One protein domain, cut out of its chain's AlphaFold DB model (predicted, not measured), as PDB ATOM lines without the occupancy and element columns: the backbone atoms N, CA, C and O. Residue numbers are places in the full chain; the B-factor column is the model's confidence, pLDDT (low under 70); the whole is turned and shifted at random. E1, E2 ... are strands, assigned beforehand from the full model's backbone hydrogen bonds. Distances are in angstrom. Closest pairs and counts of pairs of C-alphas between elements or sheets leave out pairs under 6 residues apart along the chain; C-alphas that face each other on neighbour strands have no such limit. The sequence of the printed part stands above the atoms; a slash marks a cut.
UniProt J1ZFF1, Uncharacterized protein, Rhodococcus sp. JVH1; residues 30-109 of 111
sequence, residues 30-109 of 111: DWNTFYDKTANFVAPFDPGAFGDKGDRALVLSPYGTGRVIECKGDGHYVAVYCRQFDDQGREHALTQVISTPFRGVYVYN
ATOM      1  N   ASP A  30      15.201   8.012  19.233       86.44
ATOM      2  CA  ASP A  30      14.911   7.155  18.090       86.44
ATOM      3  C   ASP A  30      14.817   8.025  16.835       86.44
ATOM      4  O   ASP A  30      13.841   8.744  16.619       86.44
ATOM      5  N   TRP A  31      15.849   7.950  15.998       85.75
ATOM      6  CA  TRP A  31      15.945   8.724  14.768       85.75
ATOM      7  C   TRP A  31      14.857   8.370  13.745       85.75
ATOM      8  O   TRP A  31      14.666   9.124  12.794       85.75
ATOM      9  N   ASN A  32      14.127   7.262  13.920       90.19
ATOM     10  CA  ASN A  32      13.005   6.892  13.054       90.19
ATOM     11  C   ASN A  32      11.654   7.433  13.529       90.19
ATOM     12  O   ASN A  32      10.691   7.407  12.756       90.19
ATOM     13  N   THR A  33      11.580   7.943  14.757       93.81
ATOM     14  CA  THR A  33      10.360   8.528  15.307       93.81
ATOM     15  C   THR A  33      10.198   9.971  14.827       93.81
ATOM     16  O   THR A  33      11.151  10.750  14.768       93.81
ATOM     17  N   PHE A  34       8.968  10.328  14.461       95.44
ATOM     18  CA  PHE A  34       8.604  11.693  14.105       95.44
ATOM     19  C   PHE A  34       8.388  12.542  15.354       95.44
ATOM     20  O   PHE A  34       7.696  12.132  16.283       95.44
ATOM     21  N   TYR A  35       8.939  13.751  15.339       95.50
ATOM     22  CA  TYR A  35       8.760  14.742  16.393       95.50
ATOM     23  C   TYR A  35       8.313  16.068  15.792       95.50
ATOM     24  O   TYR A  35       8.724  16.408  14.682       95.50
ATOM     25  N   ASP A  36       7.540  16.845  16.550       97.56
ATOM     26  CA  ASP A  36       7.239  18.228  16.189       97.56
ATOM     27  C   ASP A  36       8.543  19.038  16.110       97.56
ATOM     28  O   ASP A  36       9.303  19.158  17.077       97.56
ATOM     29  N   LYS A  37       8.816  19.562  14.916       97.00
ATOM     30  CA  LYS A  37       9.952  20.425  14.599       97.00
ATOM     31  C   LYS A  37       9.498  21.764  14.030       97.00
ATOM     32  O   LYS A  37      10.320  22.474  13.463       97.00
ATOM     33  N   THR A  38       8.237  22.153  14.205       98.25
ATOM     34  CA  THR A  38       7.658  23.391  13.648       98.25
ATOM     35  C   THR A  38       8.490  24.630  13.989       98.25
ATOM     36  O   THR A  38       8.705  25.489  13.137       98.25
ATOM     37  N   ALA A  39       9.050  24.689  15.202       97.44
ATOM     38  CA  ALA A  39       9.917  25.780  15.654       97.44
ATOM     39  C   ALA A  39      11.211  25.953  14.831       97.44
ATOM     40  O   ALA A  39      11.788  27.040  14.840       97.44
ATOM     41  N   ASN A  40      11.646  24.918  14.107       96.81
ATOM     42  CA  ASN A  40      12.841  24.937  13.259       96.81
ATOM     43  C   ASN A  40      12.576  25.521  11.866       96.81
ATOM     44  O   ASN A  40      13.512  25.659  11.076       96.81
ATOM     45  N   PHE A  41      11.322  25.847  11.556       98.19
ATOM     46  CA  PHE A  41      10.907  26.385  10.270       98.19
ATOM     47  C   PHE A  41      10.379  27.814  10.404       98.19
ATOM     48  O   PHE A  41      10.024  28.292  11.485       98.19
ATOM     49  N   VAL A  42      10.336  28.505   9.272       98.44
ATOM     50  CA  VAL A  42       9.683  29.804   9.110       98.44
ATOM     51  C   VAL A  42       9.172  29.933   7.675       98.44
ATOM     52  O   VAL A  42       9.850  29.512   6.734       98.44
ATOM     53  N   ALA A  43       7.966  30.463   7.478       97.88
ATOM     54  CA  ALA A  43       7.469  30.739   6.133       97.88
ATOM     55  C   ALA A  43       8.103  32.041   5.597       97.88
ATOM     56  O   ALA A  43       8.403  32.934   6.389       97.88
ATOM     57  N   PRO A  44       8.291  32.215   4.274       96.50
ATOM     58  CA  PRO A  44       8.964  33.395   3.714       96.50
ATOM     59  C   PRO A  44       8.345  34.742   4.103       96.50
ATOM     60  O   PRO A  44       9.049  35.747   4.152       96.50
ATOM     61  N   PHE A  45       7.038  34.767   4.361       94.19
ATOM     62  CA  PHE A  45       6.296  35.981   4.704       94.19
ATOM     63  C   PHE A  45       6.059  36.141   6.211       94.19
ATOM     64  O   PHE A  45       5.464  37.135   6.627       94.19
ATOM     65  N   ASP A  46       6.526  35.195   7.033       95.88
ATOM     66  CA  ASP A  46       6.448  35.333   8.483       95.88
ATOM     67  C   ASP A  46       7.386  36.462   8.950       95.88
ATOM     68  O   ASP A  46       8.500  36.615   8.428       95.88
ATOM     69  N   PRO A  47       7.008  37.227   9.991       96.38
ATOM     70  CA  PRO A  47       7.899  38.210  10.589       96.38
ATOM     71  C   PRO A  47       9.227  37.568  10.992       96.38
ATOM     72  O   PRO A  47       9.245  36.524  11.659       96.38
ATOM     73  N   GLY A  48      10.326  38.196  10.577       96.06
ATOM     74  CA  GLY A  48      11.669  37.733  10.900       96.06
ATOM     75  C   GLY A  48      12.241  36.661   9.979       96.06
ATOM     76  O   GLY A  48      13.389  36.267  10.174       96.06
ATOM     77  N   ALA A  49      11.500  36.202   8.960       97.12
ATOM     78  CA  ALA A  49      11.942  35.130   8.064       97.12
ATOM     79  C   ALA A  49      13.322  35.389   7.450       97.12
ATOM     80  O   ALA A  49      14.116  34.464   7.335       97.12
ATOM     81  N   PHE A  50      13.635  36.636   7.102       96.25
ATOM     82  CA  PHE A  50      14.942  37.053   6.579       96.25
ATOM     83  C   PHE A  50      15.715  37.954   7.560       96.25
ATOM     84  O   PHE A  50      16.585  38.715   7.148       96.25
ATOM     85  N   GLY A  51      15.379  37.880   8.852       96.38
ATOM     86  CA  GLY A  51      15.991  38.630   9.949       96.38
ATOM     87  C   GLY A  51      16.350  37.710  11.119       96.38
ATOM     88  O   GLY A  51      17.173  36.811  10.975       96.38
ATOM     89  N   ASP A  52      15.712  37.918  12.271       96.88
ATOM     90  CA  ASP A  52      15.946  37.200  13.535       96.88
ATOM     91  C   ASP A  52      15.658  35.689  13.485       96.88
ATOM     92  O   ASP A  52      16.158  34.957  14.333       96.88
ATOM     93  N   LYS A  53      14.904  35.207  12.488       97.44
ATOM     94  CA  LYS A  53      14.650  33.775  12.233       97.44
ATOM     95  C   LYS A  53      15.417  33.240  11.018       97.44
ATOM     96  O   LYS A  53      15.008  32.248  10.411       97.44
ATOM     97  N   GLY A  54      16.485  33.924  10.601       95.31
ATOM     98  CA  GLY A  54      17.295  33.548   9.437       95.31
ATOM     99  C   GLY A  54      18.022  32.203   9.578       95.31
ATOM    100  O   GLY A  54      18.392  31.604   8.570       95.31
ATOM    101  N   ASP A  55      18.182  31.716  10.808       94.94
ATOM    102  CA  ASP A  55      18.764  30.421  11.179       94.94
ATOM    103  C   ASP A  55      17.812  29.230  10.958       94.94
ATOM    104  O   ASP A  55      18.259  28.093  10.809       94.94
ATOM    105  N   ARG A  56      16.501  29.481  10.891       97.25
ATOM    106  CA  ARG A  56      15.469  28.461  10.647       97.25
ATOM    107  C   ARG A  56      15.378  28.098   9.174       97.25
ATOM    108  O   ARG A  56      15.580  28.954   8.313       97.25
ATOM    109  N   ALA A  57      14.983  26.868   8.860       97.44
ATOM    110  CA  ALA A  57      14.706  26.473   7.483       97.44
ATOM    111  C   ALA A  57      13.476  27.215   6.928       97.44
ATOM    112  O   ALA A  57      12.501  27.449   7.643       97.44
ATOM    113  N   LEU A  58      13.501  27.574   5.644       98.31
ATOM    114  CA  LEU A  58      12.317  28.096   4.966       98.31
ATOM    115  C   LEU A  58      11.382  26.949   4.599       98.31
ATOM    116  O   LEU A  58      11.826  25.941   4.046       98.31
ATOM    117  N   VAL A  59      10.087  27.134   4.844       98.50
ATOM    118  CA  VAL A  59       9.043  26.218   4.376       98.50
ATOM    119  C   VAL A  59       8.142  26.906   3.351       98.50
ATOM    120  O   VAL A  59       7.530  27.939   3.619       98.50
ATOM    121  N   LEU A  60       8.056  26.317   2.162       98.25
ATOM    122  CA  LEU A  60       7.110  26.667   1.109       98.25
ATOM    123  C   LEU A  60       5.957  25.666   1.169       98.25
ATOM    124  O   LEU A  60       5.980  24.624   0.519       98.25
ATOM    125  N   SER A  61       4.971  25.972   2.008       97.25
ATOM    126  CA  SER A  61       3.786  25.146   2.237       97.25
ATOM    127  C   SER A  61       2.533  26.019   2.231       97.25
ATOM    128  O   SER A  61       2.595  27.123   2.780       97.25
ATOM    129  N   PRO A  62       1.388  25.539   1.703       96.56
ATOM    130  CA  PRO A  62       0.096  26.219   1.848       96.56
ATOM    131  C   PRO A  62      -0.275  26.506   3.309       96.56
ATOM    132  O   PRO A  62      -1.048  27.418   3.586       96.56
ATOM    133  N   TYR A  63       0.287  25.734   4.241       96.69
ATOM    134  CA  TYR A  63       0.006  25.820   5.671       96.69
ATOM    135  C   TYR A  63       1.096  26.555   6.461       96.69
ATOM    136  O   TYR A  63       0.908  26.855   7.643       96.69
ATOM    137  N   GLY A  64       2.238  26.845   5.826       96.19
ATOM    138  CA  GLY A  64       3.390  27.482   6.462       96.19
ATOM    139  C   GLY A  64       3.782  26.801   7.778       96.19
ATOM    140  O   GLY A  64       3.827  25.574   7.864       96.19
ATOM    141  N   THR A  65       4.033  27.614   8.806       96.88
ATOM    142  CA  THR A  65       4.274  27.175  10.193       96.88
ATOM    143  C   THR A  65       3.004  27.155  11.056       96.88
ATOM    144  O   THR A  65       3.068  26.819  12.235       96.88
ATOM    145  N   GLY A  66       1.836  27.480  10.483       95.75
ATOM    146  CA  GLY A  66       0.541  27.419  11.175       95.75
ATOM    147  C   GLY A  66       0.027  25.991  11.393       95.75
ATOM    148  O   GLY A  66      -0.920  25.781  12.148       95.75
ATOM    149  N   ARG A  67       0.663  25.006  10.751       96.44
ATOM    150  CA  ARG A  67       0.421  23.574  10.928       96.44
ATOM    151  C   ARG A  67       1.693  22.893  11.415       96.44
ATOM    152  O   ARG A  67       2.779  23.199  10.921       96.44
ATOM    153  N   VAL A  68       1.522  21.930  12.322       98.19
ATOM    154  CA  VAL A  68       2.606  21.087  12.838       98.19
ATOM    155  C   VAL A  68       3.410  20.487  11.688       98.19
ATOM    156  O   VAL A  68       2.850  19.850  10.794       98.19
ATOM    157  N   ILE A  69       4.721  20.704  11.733       98.56
ATOM    158  CA  ILE A  69       5.712  20.061  10.879       98.56
ATOM    159  C   ILE A  69       6.397  18.994  11.712       98.56
ATOM    160  O   ILE A  69       7.076  19.300  12.693       98.56
ATOM    161  N   GLU A  70       6.252  17.745  11.298       98.12
ATOM    162  CA  GLU A  70       6.917  16.633  11.955       98.12
ATOM    163  C   GLU A  70       8.142  16.222  11.158       98.12
ATOM    164  O   GLU A  70       8.054  16.045   9.945       98.12
ATOM    165  N   CYS A  71       9.271  16.009  11.826       97.31
ATOM    166  CA  CYS A  71      10.451  15.449  11.182       97.31
ATOM    167  C   CYS A  71      11.014  14.273  11.965       97.31
ATOM    168  O   CYS A  71      10.926  14.216  13.194       97.31
ATOM    169  N   LYS A  72      11.655  13.378  11.223       95.25
ATOM    170  CA  LYS A  72      12.527  12.321  11.725       95.25
ATOM    171  C   LYS A  72      13.904  12.431  11.074       95.25
ATOM    172  O   LYS A  72      14.081  13.161  10.096       95.25
ATOM    173  N   GLY A  73      14.846  11.654  11.584       92.38
ATOM    174  CA  GLY A  73      16.224  11.615  11.122       92.38
ATOM    175  C   GLY A  73      17.104  12.700  11.731       92.38
ATOM    176  O   GLY A  73      16.633  13.717  12.241       92.38
ATOM    177  N   ASP A  74      18.406  12.453  11.685       87.44
ATOM    178  CA  ASP A  74      19.465  13.321  12.203       87.44
ATOM    179  C   ASP A  74      20.402  13.826  11.092       87.44
ATOM    180  O   ASP A  74      21.246  14.686  11.329       87.44
ATOM    181  N   GLY A  75      20.253  13.302   9.871       84.19
ATOM    182  CA  GLY A  75      21.088  13.639   8.721       84.19
ATOM    183  C   GLY A  75      22.448  12.940   8.706       84.19
ATOM    184  O   GLY A  75      23.187  13.117   7.739       84.19
ATOM    185  N   HIS A  76      22.772  12.137   9.724       84.62
ATOM    186  CA  HIS A  76      24.012  11.365   9.783       84.62
ATOM    187  C   HIS A  76      23.748   9.861   9.679       84.62
ATOM    188  O   HIS A  76      24.271   9.217   8.770       84.62
ATOM    189  N   TYR A  77      22.900   9.310  10.553       85.38
ATOM    190  CA  TYR A  77      22.527   7.891  10.536       85.38
ATOM    191  C   TYR A  77      21.203   7.637   9.816       85.38
ATOM    192  O   TYR A  77      21.025   6.590   9.194       85.38
ATOM    193  N   VAL A  78      20.275   8.592   9.887       85.88
ATOM    194  CA  VAL A  78      18.967   8.517   9.235       85.88
ATOM    195  C   VAL A  78      18.740   9.793   8.439       85.88
ATOM    196  O   VAL A  78      18.841  10.904   8.966       85.88
ATOM    197  N   ALA A  79      18.415   9.628   7.155       88.44
ATOM    198  CA  ALA A  79      18.075  10.743   6.283       88.44
ATOM    199  C   ALA A  79      16.920  11.556   6.885       88.44
ATOM    200  O   ALA A  79      15.923  10.993   7.345       88.44
ATOM    201  N   VAL A  80      17.061  12.882   6.876       92.50
ATOM    202  CA  VAL A  80      16.018  13.769   7.389       92.50
ATOM    203  C   VAL A  80      14.803  13.676   6.477       92.50
ATOM    204  O   VAL A  80      14.899  13.896   5.271       92.50
ATOM    205  N   TYR A  81      13.653  13.377   7.069       95.50
ATOM    206  CA  TYR A  81      12.370  13.391   6.381       95.50
ATOM    207  C   TYR A  81      11.375  14.172   7.222       95.50
ATOM    208  O   TYR A  81      11.200  13.888   8.409       95.50
ATOM    209  N   CYS A  82      10.732  15.146   6.592       97.50
ATOM    210  CA  CYS A  82       9.734  15.994   7.217       97.50
ATOM    211  C   CYS A  82       8.394  15.828   6.506       97.50
ATOM    212  O   CYS A  82       8.349  15.606   5.295       97.50
ATOM    213  N   ARG A  83       7.308  15.973   7.257       98.00
ATOM    214  CA  ARG A  83       5.939  15.872   6.762       98.00
ATOM    215  C   ARG A  83       5.032  16.928   7.379       98.00
ATOM    216  O   ARG A  83       5.285  17.426   8.477       98.00
ATOM    217  N   GLN A  84       3.957  17.225   6.667       98.00
ATOM    218  CA  GLN A  84       2.804  17.970   7.154       98.00
ATOM    219  C   GLN A  84       1.529  17.218   6.799       98.00
ATOM    220  O   GLN A  84       1.501  16.431   5.857       98.00
ATOM    221  N   PHE A  85       0.467  17.485   7.546       97.56
ATOM    222  CA  PHE A  85      -0.853  16.941   7.258       97.56
ATOM    223  C   PHE A  85      -1.731  18.002   6.599       97.56
ATOM    224  O   PHE A  85      -1.630  19.186   6.933       97.56
ATOM    225  N   ASP A  86      -2.570  17.592   5.651       96.50
ATOM    226  CA  ASP A  86      -3.613  18.455   5.092       96.50
ATOM    227  C   ASP A  86      -4.844  18.534   6.017       96.50
ATOM    228  O   ASP A  86      -4.882  17.948   7.101       96.50
ATOM    229  N   ASP A  87      -5.864  19.285   5.599       95.50
ATOM    230  CA  ASP A  87      -7.095  19.485   6.380       95.50
ATOM    231  C   ASP A  87      -7.931  18.201   6.530       95.50
ATOM    232  O   ASP A  87      -8.849  18.149   7.345       95.50
ATOM    233  N   GLN A  88      -7.610  17.156   5.759       96.50
ATOM    234  CA  GLN A  88      -8.238  15.837   5.824       96.50
ATOM    235  C   GLN A  88      -7.393  14.833   6.625       96.50
ATOM    236  O   GLN A  88      -7.761  13.663   6.720       96.50
ATOM    237  N   GLY A  89      -6.268  15.271   7.204       95.50
ATOM    238  CA  GLY A  89      -5.353  14.415   7.956       95.50
ATOM    239  C   GLY A  89      -4.506  13.494   7.077       95.50
ATOM    240  O   GLY A  89      -3.951  12.519   7.582       95.50
ATOM    241  N   ARG A  90      -4.388  13.767   5.773       96.94
ATOM    242  CA  ARG A  90      -3.495  13.015   4.884       96.94
ATOM    243  C   ARG A  90      -2.078  13.568   4.984       96.94
ATOM    244  O   ARG A  90      -1.886  14.780   5.026       96.94
ATOM    245  N   GLU A  91      -1.102  12.666   5.036       97.25
ATOM    246  CA  GLU A  91       0.321  13.007   5.071       97.25
ATOM    247  C   GLU A  91       0.797  13.531   3.712       97.25
ATOM    248  O   GLU A  91       0.486  12.951   2.674       97.25
ATOM    249  N   HIS A  92       1.615  14.581   3.751       98.12
ATOM    250  CA  HIS A  92       2.338  15.134   2.613       98.12
ATOM    251  C   HIS A  92       3.789  15.393   2.998       98.12
ATOM    252  O   HIS A  92       4.081  15.947   4.064       98.12
ATOM    253  N   ALA A  93       4.710  15.005   2.122       97.88
ATOM    254  CA  ALA A  93       6.130  15.214   2.357       97.88
ATOM    255  C   ALA A  93       6.489  16.703   2.258       97.88
ATOM    256  O   ALA A  93       6.010  17.426   1.383       97.88
ATOM    257  N   LEU A  94       7.398  17.152   3.120       98.06
ATOM    258  CA  LEU A  94       8.140  18.391   2.926       98.06
ATOM    259  C   LEU A  94       9.496  18.039   2.314       98.06
ATOM    260  O   LEU A  94      10.430  17.640   3.011       98.06
ATOM    261  N   THR A  95       9.602  18.178   0.998       97.19
ATOM    262  CA  THR A  95      10.807  17.842   0.242       97.19
ATOM    263  C   THR A  95      11.856  18.927   0.421       97.19
ATOM    264  O   THR A  95      11.623  20.086   0.079       97.19
ATOM    265  N   GLN A  96      13.035  18.560   0.919       95.69
ATOM    266  CA  GLN A  96      14.165  19.479   0.973       95.69
ATOM    267  C   GLN A  96      14.720  19.714  -0.437       95.69
ATOM    268  O   GLN A  96      15.200  18.785  -1.081       95.69
ATOM    269  N   VAL A  97      14.669  20.958  -0.908       96.50
ATOM    270  CA  VAL A  97      15.160  21.359  -2.240       96.50
ATOM    271  C   VAL A  97      16.467  22.147  -2.177       96.50
ATOM    272  O   VAL A  97      17.203  22.198  -3.157       96.50
ATOM    273  N   ILE A  98      16.778  22.738  -1.019       95.31
ATOM    274  CA  ILE A  98      18.080  23.344  -0.729       95.31
ATOM    275  C   ILE A  98      18.583  22.783   0.598       95.31
ATOM    276  O   ILE A  98      17.840  22.736   1.584       95.31
ATOM    277  N   SER A  99      19.847  22.369   0.617       90.31
ATOM    278  CA  SER A  99      20.529  21.800   1.776       90.31
ATOM    279  C   SER A  99      21.777  22.602   2.155       90.31
ATOM    280  O   SER A  99      22.143  23.594   1.516       90.31
ATOM    281  N   THR A 100      22.426  22.167   3.236       85.12
ATOM    282  CA  THR A 100      23.711  22.702   3.698       85.12
ATOM    283  C   THR A 100      24.740  22.745   2.557       85.12
ATOM    284  O   THR A 100      24.797  21.798   1.771       85.12
ATOM    285  N   PRO A 101      25.587  23.786   2.469       90.44
ATOM    286  CA  PRO A 101      25.861  24.796   3.498       90.44
ATOM    287  C   PRO A 101      24.900  25.996   3.488       90.44
ATOM    288  O   PRO A 101      25.080  26.927   4.269       90.44
ATOM    289  N   PHE A 102      23.895  25.999   2.613       93.00
ATOM    290  CA  PHE A 102      22.920  27.080   2.536       93.00
ATOM    291  C   PHE A 102      21.774  26.861   3.519       93.00
ATOM    292  O   PHE A 102      21.563  25.767   4.048       93.00
ATOM    293  N   ARG A 103      21.003  27.926   3.745       94.62
ATOM    294  CA  ARG A 103      19.761  27.845   4.507       94.62
ATOM    295  C   ARG A 103      18.834  26.811   3.869       94.62
ATOM    296  O   ARG A 103      18.528  26.906   2.682       94.62
ATOM    297  N   GLY A 104      18.379  25.847   4.668       96.00
ATOM    298  CA  GLY A 104      17.493  24.791   4.194       96.00
ATOM    299  C   GLY A 104      16.185  25.356   3.643       96.00
ATOM    300  O   GLY A 104      15.582  26.231   4.268       96.00
ATOM    301  N   VAL A 105      15.740  24.846   2.494       97.75
ATOM    302  CA  VAL A 105      14.427  25.163   1.918       97.75
ATOM    303  C   VAL A 105      13.667  23.869   1.701       97.75
ATOM    304  O   VAL A 105      14.170  22.953   1.051       97.75
ATOM    305  N   TYR A 106      12.458  23.816   2.245       98.19
ATOM    306  CA  TYR A 106      11.561  22.675   2.180       98.19
ATOM    307  C   TYR A 106      10.286  23.070   1.448       98.19
ATOM    308  O   TYR A 106       9.732  24.140   1.699       98.19
ATOM    309  N   VAL A 107       9.819  22.215   0.548       98.38
ATOM    310  CA  VAL A 107       8.638  22.454  -0.283       98.38
ATOM    311  C   VAL A 107       7.615  21.369  -0.015       98.38
ATOM    312  O   VAL A 107       7.937  20.184  -0.040       98.38
ATOM    313  N   TYR A 108       6.379  21.779   0.233       98.19
ATOM    314  CA  TYR A 108       5.251  20.871   0.366       98.19
ATOM    315  C   TYR A 108       4.993  20.130  -0.950       98.19
ATOM    316  O   TYR A 108       4.757  20.761  -1.982       98.19
ATOM    317  N   ASN A 109       5.027  18.798  -0.911       97.06
ATOM    318  CA  ASN A 109       4.684  17.941  -2.038       97.06
ATOM    319  C   ASN A 109       3.216  17.486  -1.932       97.06
ATOM    320  O   ASN A 109       2.911  16.716  -1.026       97.06
TER     321      ASN A 109
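What this domain is: This is residues 30 to 109 of the 111 residues of an uncharacterized protein of Rhodococcus sp. JVH1 (UniProt J1ZFF1). With little regular structure, this is a five-stranded sheet curled like part of a barrel, its two edges bridged by residues 30 to 56 through short pairings with E2 and E1. The printed part has 80 residues, 25 in strands E1 to E5, and no named helix; the mixed, all-strand sheet has order E1 E5 E4 E3 E2. It is compact, radius of gyration of the C-alphas 12.1 A, spanning 33 by 32 by 19 A.

How they stand to each other: Start at residues 35 to 36, antiparallel to 70 to 71 of E2, residues 69 to 72. Next, 41 to 42 are parallel to 57 to 58 of E1, residues 57 to 60. E1 is parallel to E5, residues 105 to 108; find N 60 and O 106, 2.8 A. E2, E3 at 81 to 85, E4 at 91 to 98 and E5 form a meander, each the antiparallel neighbour of the one before: N 83 and O 70, N 92 and O 84, N 107 and O 95, each 2.8 A.

Where its parts are: Find C-alpha 57, where E1 begins, at (14.706, 26.473, 7.483); E4 runs 21.4 A from first to last C-alpha; E5 ends at C-alpha 108 at (5.251, 20.871, 0.366).

The domain as a whole: The printed part has no cut; no printed residue is under 70.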